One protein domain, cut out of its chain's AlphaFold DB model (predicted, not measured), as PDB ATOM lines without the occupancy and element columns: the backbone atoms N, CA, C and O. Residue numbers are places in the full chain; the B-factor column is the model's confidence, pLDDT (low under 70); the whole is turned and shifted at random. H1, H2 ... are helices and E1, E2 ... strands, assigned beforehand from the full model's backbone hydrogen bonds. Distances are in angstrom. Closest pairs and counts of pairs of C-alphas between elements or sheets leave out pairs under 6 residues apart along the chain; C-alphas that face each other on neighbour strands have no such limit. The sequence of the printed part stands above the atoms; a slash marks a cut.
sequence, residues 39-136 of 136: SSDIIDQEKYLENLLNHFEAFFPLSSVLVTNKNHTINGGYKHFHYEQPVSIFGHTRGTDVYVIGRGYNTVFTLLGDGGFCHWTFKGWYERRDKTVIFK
ATOM      1  N   SER A  39     111.068 166.470 114.969       39.28
ATOM      2  CA  SER A  39     110.715 167.905 115.104       39.28
ATOM      3  C   SER A  39     111.942 168.810 114.922       39.28
ATOM      4  O   SER A  39     112.977 168.557 115.512       39.28
ATOM      5  N   SER A  40     111.869 169.884 114.136       37.56
ATOM      6  CA  SER A  40     113.017 170.783 113.897       37.56
ATOM      7  C   SER A  40     113.464 171.605 115.112       37.56
ATOM      8  O   SER A  40     114.512 172.248 115.054       37.56
ATOM      9  N   ASP A  41     112.688 171.601 116.195       43.75
ATOM     10  CA  ASP A  41     112.916 172.465 117.344       43.75
ATOM     11  C   ASP A  41     113.641 171.691 118.449       43.75
ATOM     12  O   ASP A  41     113.242 170.585 118.821       43.75
ATOM     13  N   ILE A  42     114.707 172.275 119.004       52.03
ATOM     14  CA  ILE A  42     115.358 171.750 120.210       52.03
ATOM     15  C   ILE A  42     114.376 171.956 121.369       52.03
ATOM     16  O   ILE A  42     114.305 173.028 121.968       52.03
ATOM     17  N   ILE A  43     113.568 170.936 121.637       57.22
ATOM     18  CA  ILE A  43     112.629 170.896 122.755       57.22
ATOM     19  C   ILE A  43     113.386 170.374 123.981       57.22
ATOM     20  O   ILE A  43     114.170 169.432 123.877       57.22
ATOM     21  N   ASP A  44     113.152 170.989 125.143       70.00
ATOM     22  CA  ASP A  44     113.646 170.478 126.425       70.00
ATOM     23  C   ASP A  44     113.247 169.001 126.627       70.00
ATOM     24  O   ASP A  44     112.143 168.597 126.248       70.00
ATOM     25  N   GLN A  45     114.138 168.191 127.210       72.19
ATOM     26  CA  GLN A  45     113.926 166.748 127.351       72.19
ATOM     27  C   GLN A  45     112.613 166.432 128.068       72.19
ATOM     28  O   GLN A  45     111.863 165.580 127.600       72.19
ATOM     29  N   GLU A  46     112.315 167.117 129.172       76.12
ATOM     30  CA  GLU A  46     111.122 166.850 129.978       76.12
ATOM     31  C   GLU A  46     109.861 167.167 129.176       76.12
ATOM     32  O   GLU A  46     108.962 166.333 129.054       76.12
ATOM     33  N   LYS A  47     109.857 168.323 128.506       75.69
ATOM     34  CA  LYS A  47     108.761 168.745 127.628       75.69
ATOM     35  C   LYS A  47     108.561 167.790 126.450       75.69
ATOM     36  O   LYS A  47     107.429 167.549 126.033       75.69
ATOM     37  N   TYR A  48     109.635 167.235 125.895       76.25
ATOM     38  CA  TYR A  48     109.534 166.232 124.838       76.25
ATOM     39  C   TYR A  48     108.879 164.941 125.341       76.25
ATOM     40  O   TYR A  48     107.975 164.420 124.683       76.25
ATOM     41  N   LEU A  49     109.291 164.444 126.514       79.81
ATOM     42  CA  LEU A  49     108.691 163.250 127.109       79.81
ATOM     43  C   LEU A  49     107.207 163.461 127.435       79.81
ATOM     44  O   LEU A  49     106.391 162.586 127.148       79.81
ATOM     45  N   GLU A  50     106.842 164.624 127.977       82.88
ATOM     46  CA  GLU A  50     105.445 164.988 128.241       82.88
ATOM     47  C   GLU A  50     104.613 165.068 126.957       82.88
ATOM     48  O   GLU A  50     103.494 164.560 126.916       82.88
ATOM     49  N   ASN A  51     105.154 165.652 125.886       79.75
ATOM     50  CA  ASN A  51     104.468 165.714 124.597       79.75
ATOM     51  C   ASN A  51     104.199 164.316 124.025       79.75
ATOM     52  O   ASN A  51     103.097 164.060 123.538       79.75
ATOM     53  N   LEU A  52     105.176 163.407 124.108       78.50
ATOM     54  CA  LEU A  52     104.986 162.013 123.706       78.50
ATOM     55  C   LEU A  52     103.948 161.312 124.584       78.50
ATOM     56  O   LEU A  52     103.076 160.623 124.056       78.50
ATOM     57  N   LEU A  53     103.991 161.517 125.902       85.81
ATOM     58  CA  LEU A  53     103.011 160.937 126.818       85.81
ATOM     59  C   LEU A  53     101.593 161.411 126.481       85.81
ATOM     60  O   LEU A  53     100.702 160.582 126.322       85.81
ATOM     61  N   ASN A  54     101.400 162.720 126.312       82.62
ATOM     62  CA  ASN A  54     100.106 163.320 125.983       82.62
ATOM     63  C   ASN A  54      99.582 162.847 124.623       82.62
ATOM     64  O   ASN A  54      98.391 162.571 124.482       82.62
ATOM     65  N   HIS A  55     100.468 162.723 123.629       80.12
ATOM     66  CA  HIS A  55     100.124 162.155 122.331       80.12
ATOM     67  C   HIS A  55      99.576 160.735 122.511       80.12
ATOM     68  O   HIS A  55      98.419 160.471 122.193       80.12
ATOM     69  N   PHE A  56     100.361 159.829 123.091       77.50
ATOM     70  CA  PHE A  56      99.959 158.433 123.244       77.50
ATOM     71  C   PHE A  56      98.756 158.244 124.173       77.50
ATOM     72  O   PHE A  56      97.934 157.372 123.910       77.50
ATOM     73  N   GLU A  57      98.591 159.065 125.208       79.19
ATOM     74  CA  GLU A  57      97.391 159.037 126.044       79.19
ATOM     75  C   GLU A  57      96.129 159.358 125.231       79.19
ATOM     76  O   GLU A  57      95.127 158.651 125.344       79.19
ATOM     77  N   ALA A  58      96.177 160.381 124.373       76.62
ATOM     78  CA  ALA A  58      95.042 160.745 123.527       76.62
ATOM     79  C   ALA A  58      94.675 159.626 122.535       76.62
ATOM     80  O   ALA A  58      93.495 159.415 122.247       76.62
ATOM     81  N   PHE A  59      95.670 158.884 122.036       73.62
ATOM     82  CA  PHE A  59      95.462 157.754 121.124       73.62
ATOM     83  C   PHE A  59      95.052 156.455 121.834       73.62
ATOM     84  O   PHE A  59      94.309 155.656 121.260       73.62
ATOM     85  N   PHE A  60      95.490 156.251 123.077       76.25
ATOM     86  CA  PHE A  60      95.244 155.045 123.869       76.25
ATOM     87  C   PHE A  60      94.622 155.378 125.240       76.25
ATOM     88  O   PHE A  60      95.184 155.015 126.275       76.25
ATOM     89  N   PRO A  61      93.418 155.982 125.290       76.75
ATOM     90  CA  PRO A  61      92.828 156.510 126.529       76.75
ATOM     91  C   PRO A  61      92.458 155.432 127.560       76.75
ATOM     92  O   PRO A  61      92.188 155.732 128.720       76.75
ATOM     93  N   LEU A  62      92.410 154.166 127.137       81.25
ATOM     94  CA  LEU A  62      92.129 153.012 127.993       81.25
ATOM     95  C   LEU A  62      93.385 152.202 128.351       81.25
ATOM     96  O   LEU A  62      93.264 151.071 128.820       81.25
ATOM     97  N   SER A  63      94.576 152.751 128.107       81.69
ATOM     98  CA  SER A  63      95.861 152.104 128.388       81.69
ATOM     99  C   SER A  63      96.698 152.936 129.353       81.69
ATOM    100  O   SER A  63      96.570 154.156 129.420       81.69
ATOM    101  N   SER A  64      97.588 152.267 130.076       87.00
ATOM    102  CA  SER A  64      98.700 152.942 130.732       87.00
ATOM    103  C   SER A  64      99.788 153.226 129.702       87.00
ATOM    104  O   SER A  64     100.067 152.397 128.834       87.00
ATOM    105  N   VAL A  65     100.402 154.400 129.795       89.25
ATOM    106  CA  VAL A  65     101.469 154.833 128.892       89.25
ATOM    107  C   VAL A  65     102.682 155.194 129.727       89.25
ATOM    108  O   VAL A  65     102.568 155.897 130.730       89.25
ATOM    109  N   LEU A  66     103.841 154.708 129.309       90.62
ATOM    110  CA  LEU A  66     105.136 155.004 129.902       90.62
ATOM    111  C   LEU A  66     106.061 155.513 128.803       90.62
ATOM    112  O   LEU A  66     106.192 154.876 127.766       90.62
ATOM    113  N   VAL A  67     106.734 156.626 129.053       88.50
ATOM    114  CA  VAL A  67     107.753 157.199 128.178       88.50
ATOM    115  C   VAL A  67     109.048 157.282 128.967       88.50
ATOM    116  O   VAL A  67     109.059 157.768 130.098       88.50
ATOM    117  N   THR A  68     110.143 156.782 128.412       85.94
ATOM    118  CA  THR A  68     111.412 156.672 129.133       85.94
ATOM    119  C   THR A  68     112.593 156.689 128.176       85.94
ATOM    120  O   THR A  68     112.484 156.296 127.018       85.94
ATOM    121  N   ASN A  69     113.738 157.163 128.651       80.38
ATOM    122  CA  ASN A  69     115.012 156.969 127.969       80.38
ATOM    123  C   ASN A  69     115.649 155.622 128.360       80.38
ATOM    124  O   ASN A  69     115.025 154.791 129.007       80.38
ATOM    125  N   LYS A  70     116.894 155.391 127.933       74.06
ATOM    126  CA  LYS A  70     117.642 154.141 128.160       74.06
ATOM    127  C   LYS A  70     117.798 153.802 129.661       74.06
ATOM    128  O   LYS A  70     117.658 154.664 130.522       74.06
ATOM    129  N   ASN A  71     118.239 152.568 129.940       80.69
ATOM    130  CA  ASN A  71     118.586 152.022 131.269       80.69
ATOM    131  C   ASN A  71     117.402 151.596 132.146       80.69
ATOM    132  O   ASN A  71     117.373 151.795 133.365       80.69
ATOM    133  N   HIS A  72     116.443 150.920 131.532       85.94
ATOM    134  CA  HIS A  72     115.319 150.304 132.215       85.94
ATOM    135  C   HIS A  72     115.132 148.852 131.799       85.94
ATOM    136  O   HIS A  72     115.662 148.369 130.800       85.94
ATOM    137  N   THR A  73     114.330 148.159 132.592       89.69
ATOM    138  CA  THR A  73     113.774 146.853 132.253       89.69
ATOM    139  C   THR A  73     112.265 146.955 132.285       89.69
ATOM    140  O   THR A  73     111.693 147.658 133.121       89.69
ATOM    141  N   ILE A  74     111.613 146.247 131.373       89.25
ATOM    142  CA  ILE A  74     110.164 146.116 131.357       89.25
ATOM    143  C   ILE A  74     109.813 144.658 131.081       89.25
ATOM    144  O   ILE A  74     110.323 144.052 130.147       89.25
ATOM    145  N   ASN A  75     108.970 144.086 131.935       88.00
ATOM    146  CA  ASN A  75     108.521 142.701 131.846       88.00
ATOM    147  C   ASN A  75     106.995 142.663 131.872       88.00
ATOM    148  O   ASN A  75     106.388 143.374 132.668       88.00
ATOM    149  N   GLY A  76     106.378 141.816 131.053       84.19
ATOM    150  CA  GLY A  76     104.922 141.715 130.930       84.19
ATOM    151  C   GLY A  76     104.447 142.007 129.510       84.19
ATOM    152  O   GLY A  76     105.244 142.020 128.573       84.19
ATOM    153  N   GLY A  77     103.140 142.209 129.337       79.56
ATOM    154  CA  GLY A  77     102.580 142.520 128.024       79.56
ATOM    155  C   GLY A  77     102.512 144.023 127.781       79.56
ATOM    156  O   GLY A  77     101.904 144.774 128.543       79.56
ATOM    157  N   TYR A  78     103.139 144.456 126.696       83.12
ATOM    158  CA  TYR A  78     103.180 145.846 126.269       83.12
ATOM    159  C   TYR A  78     103.335 145.931 124.749       83.12
ATOM    160  O   TYR A  78     103.714 144.969 124.075       83.12
ATOM    161  N   LYS A  79     103.068 147.117 124.209       82.38
ATOM    162  CA  LYS A  79     103.565 147.547 122.901       82.38
ATOM    163  C   LYS A  79     104.673 148.559 123.102       82.38
ATOM    164  O   LYS A  79     104.584 149.373 124.012       82.38
ATOM    165  N   HIS A  80     105.712 148.472 122.281       81.62
ATOM    166  CA  HIS A  80     106.904 149.307 122.369       81.62
ATOM    167  C   HIS A  80     107.074 150.091 121.074       81.62
ATOM    168  O   HIS A  80     106.977 149.525 119.986       81.62
ATOM    169  N   PHE A  81     107.320 151.387 121.221       78.12
ATOM    170  CA  PHE A  81     107.633 152.321 120.153       78.12
ATOM    171  C   PHE A  81     108.949 153.016 120.494       78.12
ATOM    172  O   PHE A  81     109.192 153.337 121.656       78.12
ATOM    173  N   HIS A  82     109.783 153.255 119.488       76.38
ATOM    174  CA  HIS A  82     111.066 153.928 119.654       76.38
ATOM    175  C   HIS A  82     111.086 155.218 118.836       76.38
ATOM    176  O   HIS A  82     110.771 155.200 117.645       76.38
ATOM    177  N   TYR A  83     111.475 156.314 119.477       72.06
ATOM    178  CA  TYR A  83     111.573 157.641 118.887       72.06
ATOM    179  C   TYR A  83     112.980 158.187 119.061       72.06
ATOM    180  O   TYR A  83     113.541 158.152 120.154       72.06
ATOM    181  N   GLU A  84     113.524 158.749 117.991       63.69
ATOM    182  CA  GLU A  84     114.786 159.473 118.048       63.69
ATOM    183  C   GLU A  84     114.500 160.968 118.102       63.69
ATOM    184  O   GLU A  84     113.795 161.514 117.249       63.69
ATOM    185  N   GLN A  85     115.053 161.642 119.110       59.19
ATOM    186  CA  GLN A  85     115.061 163.095 119.116       59.19
ATOM    187  C   GLN A  85     116.058 163.610 118.070       59.19
ATOM    188  O   GLN A  85     117.216 163.174 118.057       59.19
ATOM    189  N   PRO A  86     115.660 164.571 117.227       49.09
ATOM    190  CA  PRO A  86     116.598 165.304 116.392       49.09
ATOM    191  C   PRO A  86     117.591 166.072 117.272       49.09
ATOM    192  O   PRO A  86     117.241 166.753 118.232       49.09
ATOM    193  N   VAL A  87     118.866 165.870 116.962       53.22
ATOM    194  CA  VAL A  87     120.012 166.163 117.826       53.22
ATOM    195  C   VAL A  87     120.202 167.670 118.030       53.22
ATOM    196  O   VAL A  87     120.320 168.414 117.058       53.22
ATOM    197  N   SER A  88     120.374 168.120 119.279       40.75
ATOM    198  CA  SER A  88     121.019 169.407 119.557       40.75
ATOM    199  C   SER A  88     122.544 169.238 119.536       40.75
ATOM    200  O   SER A  88     123.132 168.693 120.459       40.75
ATOM    201  N   ILE A  89     123.178 169.670 118.438       41.22
ATOM    202  CA  ILE A  89     124.563 170.187 118.279       41.22
ATOM    203  C   ILE A  89     125.768 169.310 118.755       41.22
ATOM    204  O   ILE A  89     126.884 169.541 118.304       41.22
ATOM    205  N   PHE A  90     125.597 168.250 119.553       38.97
ATOM    206  CA  PHE A  90     126.679 167.447 120.161       38.97
ATOM    207  C   PHE A  90     126.568 165.926 119.922       38.97
ATOM    208  O   PHE A  90     127.023 165.124 120.730       38.97
ATOM    209  N   GLY A  91     126.004 165.501 118.787       35.38
ATOM    210  CA  GLY A  91     126.309 164.180 118.208       35.38
ATOM    211  C   GLY A  91     125.804 162.928 118.942       35.38
ATOM    212  O   GLY A  91     126.265 161.833 118.631       35.38
ATOM    213  N   HIS A  92     124.847 163.040 119.865       42.97
ATOM    214  CA  HIS A  92     124.239 161.878 120.520       42.97
ATOM    215  C   HIS A  92     122.731 161.838 120.264       42.97
ATOM    216  O   HIS A  92     122.017 162.770 120.632       42.97
ATOM    217  N   THR A  93     122.235 160.755 119.655       47.25
ATOM    218  CA  THR A  93     120.794 160.500 119.589       47.25
ATOM    219  C   THR A  93     120.305 160.058 120.972       47.25
ATOM    220  O   THR A  93     120.874 159.157 121.606       47.25
ATOM    221  N   ARG A  94     119.285 160.743 121.499       58.56
ATOM    222  CA  ARG A  94     118.607 160.350 122.740       58.56
ATOM    223  C   ARG A  94     117.354 159.567 122.384       58.56
ATOM    224  O   ARG A  94     116.241 160.087 122.441       58.56
ATOM    225  N   GLY A  95     117.570 158.301 122.039       69.31
ATOM    226  CA  GLY A  95     116.493 157.338 121.861       69.31
ATOM    227  C   GLY A  95     115.541 157.370 123.059       69.31
ATOM    228  O   GLY A  95     115.974 157.317 124.218       69.31
ATOM    229  N   THR A  96     114.260 157.524 122.756       78.00
ATOM    230  CA  THR A  96     113.152 157.605 123.701       78.00
ATOM    231  C   THR A  96     112.178 156.481 123.393       78.00
ATOM    232  O   THR A  96     111.676 156.362 122.277       78.00
ATOM    233  N   ASP A  97     111.912 155.651 124.386       83.69
ATOM    234  CA  ASP A  97     111.024 154.508 124.285       83.69
ATOM    235  C   ASP A  97     109.652 154.851 124.867       83.69
ATOM    236  O   ASP A  97     109.540 155.416 125.956       83.69
ATOM    237  N   VAL A  98     108.596 154.483 124.145       84.38
ATOM    238  CA  VAL A  98     107.209 154.577 124.597       84.38
ATOM    239  C   VAL A  98     106.637 153.174 124.730       84.38
ATOM    240  O   VAL A  98     106.695 152.371 123.797       84.38
ATOM    241  N   TYR A  99     106.041 152.889 125.879       87.00
ATOM    242  CA  TYR A  99     105.362 151.643 126.184       87.00
ATOM    243  C   TYR A  99     103.875 151.894 126.398       87.00
ATOM    244  O   TYR A  99     103.493 152.700 127.244       87.00
ATOM    245  N   VAL A 100     103.038 151.172 125.655       84.50
ATOM    246  CA  VAL A 100     101.579 151.179 125.815       84.50
ATOM    247  C   VAL A 100     101.152 149.851 126.421       84.50
ATOM    248  O   VAL A 100     101.463 148.781 125.891       84.50
ATOM    249  N   ILE A 101     100.455 149.921 127.548       84.62
ATOM    250  CA  ILE A 101     100.121 148.780 128.393       84.62
ATOM    251  C   ILE A 101      98.604 148.737 128.540       84.62
ATOM    252  O   ILE A 101      97.993 149.637 129.117       84.62
ATOM    253  N   GLY A 102      97.989 147.693 127.989       78.00
ATOM    254  CA  GLY A 102      96.545 147.509 128.072       78.00
ATOM    255  C   GLY A 102      96.083 147.267 129.509       78.00
ATOM    256  O   GLY A 102      96.816 146.730 130.337       78.00
ATOM    257  N   ARG A 103      94.831 147.615 129.799       71.62
ATOM    258  CA  ARG A 103      94.215 147.325 131.097       71.62
ATOM    259  C   ARG A 103      94.158 145.814 131.353       71.62
ATOM    260  O   ARG A 103      93.783 145.057 130.459       71.62
ATOM    261  N   GLY A 104      94.517 145.374 132.559       70.44
ATOM    262  CA  GLY A 104      94.588 143.959 132.932       70.44
ATOM    263  C   GLY A 104      95.905 143.266 132.565       70.44
ATOM    264  O   GLY A 104      96.095 142.102 132.924       70.44
ATOM    265  N   TYR A 105      96.826 143.949 131.879       74.25
ATOM    266  CA  TYR A 105      98.176 143.438 131.665       74.25
ATOM    267  C   TYR A 105      99.036 143.732 132.893       74.25
ATOM    268  O   TYR A 105      99.264 144.885 133.241       74.25
ATOM    269  N   ASN A 106      99.551 142.675 133.523       81.12
ATOM    270  CA  ASN A 106     100.520 142.808 134.606       81.12
ATOM    271  C   ASN A 106     101.896 143.112 134.009       81.12
ATOM    272  O   ASN A 106     102.592 142.199 133.556       81.12
ATOM    273  N   THR A 107     102.274 144.390 134.016       85.19
ATOM    274  CA  THR A 107     103.548 144.850 133.458       85.19
ATOM    275  C   THR A 107     104.365 145.564 134.520       85.19
ATOM    276  O   THR A 107     103.897 146.490 135.175       85.19
ATOM    277  N   VAL A 108     105.606 145.124 134.699       90.94
ATOM    278  CA  VAL A 108     106.542 145.657 135.685       90.94
ATOM    279  C   VAL A 108     107.652 146.384 134.952       90.94
ATOM    280  O   VAL A 108     108.461 145.769 134.258       90.94
ATOM    281  N   PHE A 109     107.697 147.694 135.137       91.62
ATOM    282  CA  PHE A 109     108.807 148.542 134.746       91.62
ATOM    283  C   PHE A 109     109.750 148.738 135.933       91.62
ATOM    284  O   PHE A 109     109.295 148.990 137.046       91.62
ATOM    285  N   THR A 110     111.058 148.648 135.716       90.06
ATOM    286  CA  THR A 110     112.073 148.998 136.718       90.06
ATOM    287  C   THR A 110     113.167 149.831 136.078       90.06
ATOM    288  O   THR A 110     113.817 149.400 135.123       90.06
ATOM    289  N   LEU A 111     113.400 151.006 136.654       85.75
ATOM    290  CA  LEU A 111     114.510 151.873 136.305       85.75
ATOM    291  C   LEU A 111     115.794 151.352 136.963       85.75
ATOM    292  O   LEU A 111     115.862 151.227 138.187       85.75
ATOM    293  N   LEU A 112     116.820 151.052 136.162       80.44
ATOM    294  CA  LEU A 112     118.080 150.486 136.662       80.44
ATOM    295  C   LEU A 112     119.061 151.561 137.165       80.44
ATOM    296  O   LEU A 112     120.029 151.245 137.854       80.44
ATOM    297  N   GLY A 113     118.759 152.837 136.908       63.81
ATOM    298  CA  GLY A 113     119.595 153.985 137.251       63.81
ATOM    299  C   GLY A 113     120.494 154.410 136.090       63.81
ATOM    300  O   GLY A 113     120.851 153.606 135.234       63.81
ATOM    301  N   ASP A 114     120.843 155.695 136.052       53.16
ATOM    302  CA  ASP A 114     121.497 156.310 134.890       53.16
ATOM    303  C   ASP A 114     122.587 157.337 135.239       53.16
ATOM    304  O   ASP A 114     122.935 158.183 134.419       53.16
ATOM    305  N   GLY A 115     123.130 157.295 136.458       49.69
ATOM    306  CA  GLY A 115     124.143 158.268 136.869       49.69
ATOM    307  C   GLY A 115     123.610 159.690 137.100       49.69
ATOM    308  O   GLY A 115     124.424 160.602 137.191       49.69
ATOM    309  N   GLY A 116     122.290 159.885 137.249       47.50
ATOM    310  CA  GLY A 116     121.700 161.121 137.788       47.50
ATOM    311  C   GLY A 116     120.753 161.891 136.859       47.50
ATOM    312  O   GLY A 116     120.441 163.038 137.159       47.50
ATOM    313  N   PHE A 117     120.276 161.292 135.766       51.38
ATOM    314  CA  PHE A 117     119.473 161.945 134.722       51.38
ATOM    315  C   PHE A 117     118.167 161.203 134.417       51.38
ATOM    316  O   PHE A 117     117.848 160.949 133.255       51.38
ATOM    317  N   CYS A 118     117.420 160.822 135.457       57.59
ATOM    318  CA  CYS A 118     116.252 159.949 135.324       57.59
ATOM    319  C   CYS A 118     115.086 160.632 134.590       57.59
ATOM    320  O   CYS A 118     114.174 161.155 135.229       57.59
ATOM    321  N   HIS A 119     115.072 160.570 133.256       74.94
ATOM    322  CA  HIS A 119     113.995 161.113 132.428       74.94
ATOM    323  C   HIS A 119     113.013 160.006 132.021       74.94
ATOM    324  O   HIS A 119     113.248 159.201 131.114       74.94
ATOM    325  N   TRP A 120     111.899 159.949 132.743       84.56
ATOM    326  CA  TRP A 120     110.783 159.053 132.475       84.56
ATOM    327  C   TRP A 120     109.497 159.672 133.009       84.56
ATOM    328  O   TRP A 120     109.493 160.353 134.033       84.56
ATOM    329  N   THR A 121     108.400 159.439 132.306       87.94
ATOM    330  CA  THR A 121     107.071 159.926 132.669       87.94
ATOM    331  C   THR A 121     106.036 158.875 132.303       87.94
ATOM    332  O   THR A 121     106.231 158.093 131.373       87.94
ATOM    333  N   PHE A 122     104.955 158.788 133.066       89.81
ATOM    334  CA  PHE A 122     103.943 157.761 132.863       89.81
ATOM    335  C   PHE A 122     102.586 158.183 133.407       89.81
ATOM    336  O   PHE A 122     102.478 159.002 134.320       89.81
ATOM    337  N   LYS A 123     101.539 157.566 132.861       88.62
ATOM    338  CA  LYS A 123     100.148 157.761 133.273       88.62
ATOM    339  C   LYS A 123      99.348 156.471 133.121       88.62
ATOM    340  O   LYS A 123      99.755 155.555 132.409       88.62
ATOM    341  N   GLY A 124      98.211 156.409 133.805       85.81
ATOM    342  CA  GLY A 124      97.279 155.284 133.773       85.81
ATOM    343  C   GLY A 124      97.147 154.605 135.130       85.81
ATOM    344  O   GLY A 124      97.297 155.239 136.175       85.81
ATOM    345  N   TRP A 125      96.855 153.309 135.109       85.75
ATOM    346  CA  TRP A 125      96.675 152.491 136.306       85.75
ATOM    347  C   TRP A 125      97.996 151.846 136.694       85.75
ATOM    348  O   TRP A 125      98.521 150.985 135.981       85.75
ATOM    349  N   TYR A 126      98.547 152.291 137.819       88.56
ATOM    350  CA  TYR A 126      99.822 151.799 138.304       88.56
ATOM    351  C   TYR A 126      99.926 151.825 139.826       88.56
ATOM    352  O   TYR A 126      99.229 152.556 140.526       88.56
ATOM    353  N   GLU A 127     100.876 151.045 140.322       88.00
ATOM    354  CA  GLU A 127     101.400 151.101 141.675       88.00
ATOM    355  C   GLU A 127     102.895 151.428 141.593       88.00
ATOM    356  O   GLU A 127     103.651 150.736 140.907       88.00
ATOM    357  N   ARG A 128     103.332 152.495 142.270       86.88
ATOM    358  CA  ARG A 128     104.740 152.912 142.280       86.88
ATOM    359  C   ARG A 128     105.432 152.442 143.552       86.88
ATOM    360  O   ARG A 128     104.947 152.679 144.655       86.88
ATOM    361  N   ARG A 129     106.603 151.834 143.380       84.88
ATOM    362  CA  ARG A 129     107.511 151.406 144.446       84.88
ATOM    363  C   ARG A 129     108.920 151.880 144.105       84.88
ATOM    364  O   ARG A 129     109.662 151.179 143.425       84.88
ATOM    365  N   ASP A 130     109.263 153.085 144.553       84.06
ATOM    366  CA  ASP A 130     110.556 153.725 144.277       84.06
ATOM    367  C   ASP A 130     110.866 153.805 142.762       84.06
ATOM    368  O   ASP A 130     110.184 154.543 142.034       84.06
ATOM    369  N   LYS A 131     111.851 153.023 142.295       84.75
ATOM    370  CA  LYS A 131     112.305 152.902 140.899       84.75
ATOM    371  C   LYS A 131     111.488 151.911 140.067       84.75
ATOM    372  O   LYS A 131     111.735 151.765 138.872       84.75
ATOM    373  N   THR A 132     110.534 151.222 140.681       86.31
ATOM    374  CA  THR A 132     109.681 150.225 140.033       86.31
ATOM    375  C   THR A 132     108.256 150.752 139.903       86.31
ATOM    376  O   THR A 132     107.693 151.316 140.844       86.31
ATOM    377  N   VAL A 133     107.643 150.536 138.740       88.00
ATOM    378  CA  VAL A 133     106.230 150.828 138.477       88.00
ATOM    379  C   VAL A 133     105.554 149.568 137.975       88.00
ATOM    380  O   VAL A 133     106.022 148.919 137.044       88.00
ATOM    381  N   ILE A 134     104.452 149.216 138.622       86.88
ATOM    382  CA  ILE A 134     103.657 148.035 138.308       86.88
ATOM    383  C   ILE A 134     102.346 148.521 137.705       86.88
ATOM    384  O   ILE A 134     101.523 149.095 138.413       86.88
ATOM    385  N   PHE A 135     102.150 148.284 136.417       83.69
ATOM    386  CA  PHE A 135     100.920 148.586 135.696       83.69
ATOM    387  C   PHE A 135      99.941 147.409 135.810       83.69
ATOM    388  O   PHE A 135     100.371 146.252 135.754       83.69
ATOM    389  N   LYS A 136      98.654 147.712 136.030       75.38
ATOM    390  CA  LYS A 136      97.570 146.737 136.259       75.38
ATOM    391  C   LYS A 136      96.296 147.146 135.525       75.38
ATOM    392  O   LYS A 136      95.977 148.351 135.540       75.38
TER     393      LYS A 136
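AT A GLANCE: This is residues 39 to 136 of the 136 residues of an uncharacterized protein of Diversispora epigaea (UniProt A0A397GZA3). Two antiparallel sheets of four strands each, E3 E4 E1 E6 and E2 E5 E8 E7, are partly face to face and come nearest each other at one end, where E1 and E4 meet E7, E8 and E5. The one helix, H1, covers the other face of the first sheet and runs along its strands. The class is mixed, with 98 residues printed and one named helix followed by eight named strands along the chain. The whole is compact, with a radius of gyration of the C-alphas of 13.4 A, and only just flat, spanning 42 by 31 by 17 A.

HOW THE PARTS SIT: H1, residues 45 to 59, is on the sheet of E3, residues 79 to 84, E4, residues 95 to 102, E1, residues 63 to 68, and E6, residues 120 to 123, in that order. Its height over the sheet is 7.9 A, and its line and that of E1 stand at 20 degrees on the local plane. It lies over E1, and only just over E4, on which 3 of its C-alphas fall. Its closest C-alphas to E1 are Leu 53 and Val 67, 6.2 A apart. Every O i to N i+4 pair in H1 is within hydrogen-bond range. Within hydrogen-bond range are N 67 and O 121 of the neighbour strands E1 and E6, 2.8 A apart, N 99 and O 66 of the neighbour strands E4 and E1, 2.7 A apart, and N 81 and O 98 of the hairpin E3 and E4, 2.8 A apart. The second sheet runs E2, residues 72 to 75, E5, residues 107 to 111, E8, residues 132 to 135, and E7, residues 126 to 129. N 73 and O 110 of E2 and E5 are 2.9 A apart, N 109 and O 133 of E5 and E8 2.8 A, and N 127 and O 134 of the hairpin E7 and E8 2.8 A. Between the sheets, the closest C-alphas of E1 and E8 are Ser 64 and Phe 135, 7.0 A apart. H1 is not on this second sheet.

IN THESE COORDINATES: H1 begins at C-alpha 45, (113.926, 166.748, 127.351), and is 21.5 A long. E1 is 16.2 A long, E3 17.1 A, and E4, the longest strand by residues, 23.1 A. E8 ends at C-alpha 135, (100.920, 148.586, 135.696).

THE WHOLE: The two C-alphas farthest apart are those of Ile 89 and Gly 104, at 42.4 A. The printed part has no cut and no long link; the links E3 to E4 and E5 to E6 are short and the others tight. The mean pLDDT of the printed part is 74.7, and residues 39 to 43, 84 to 95 and 113 to 118 are under 70.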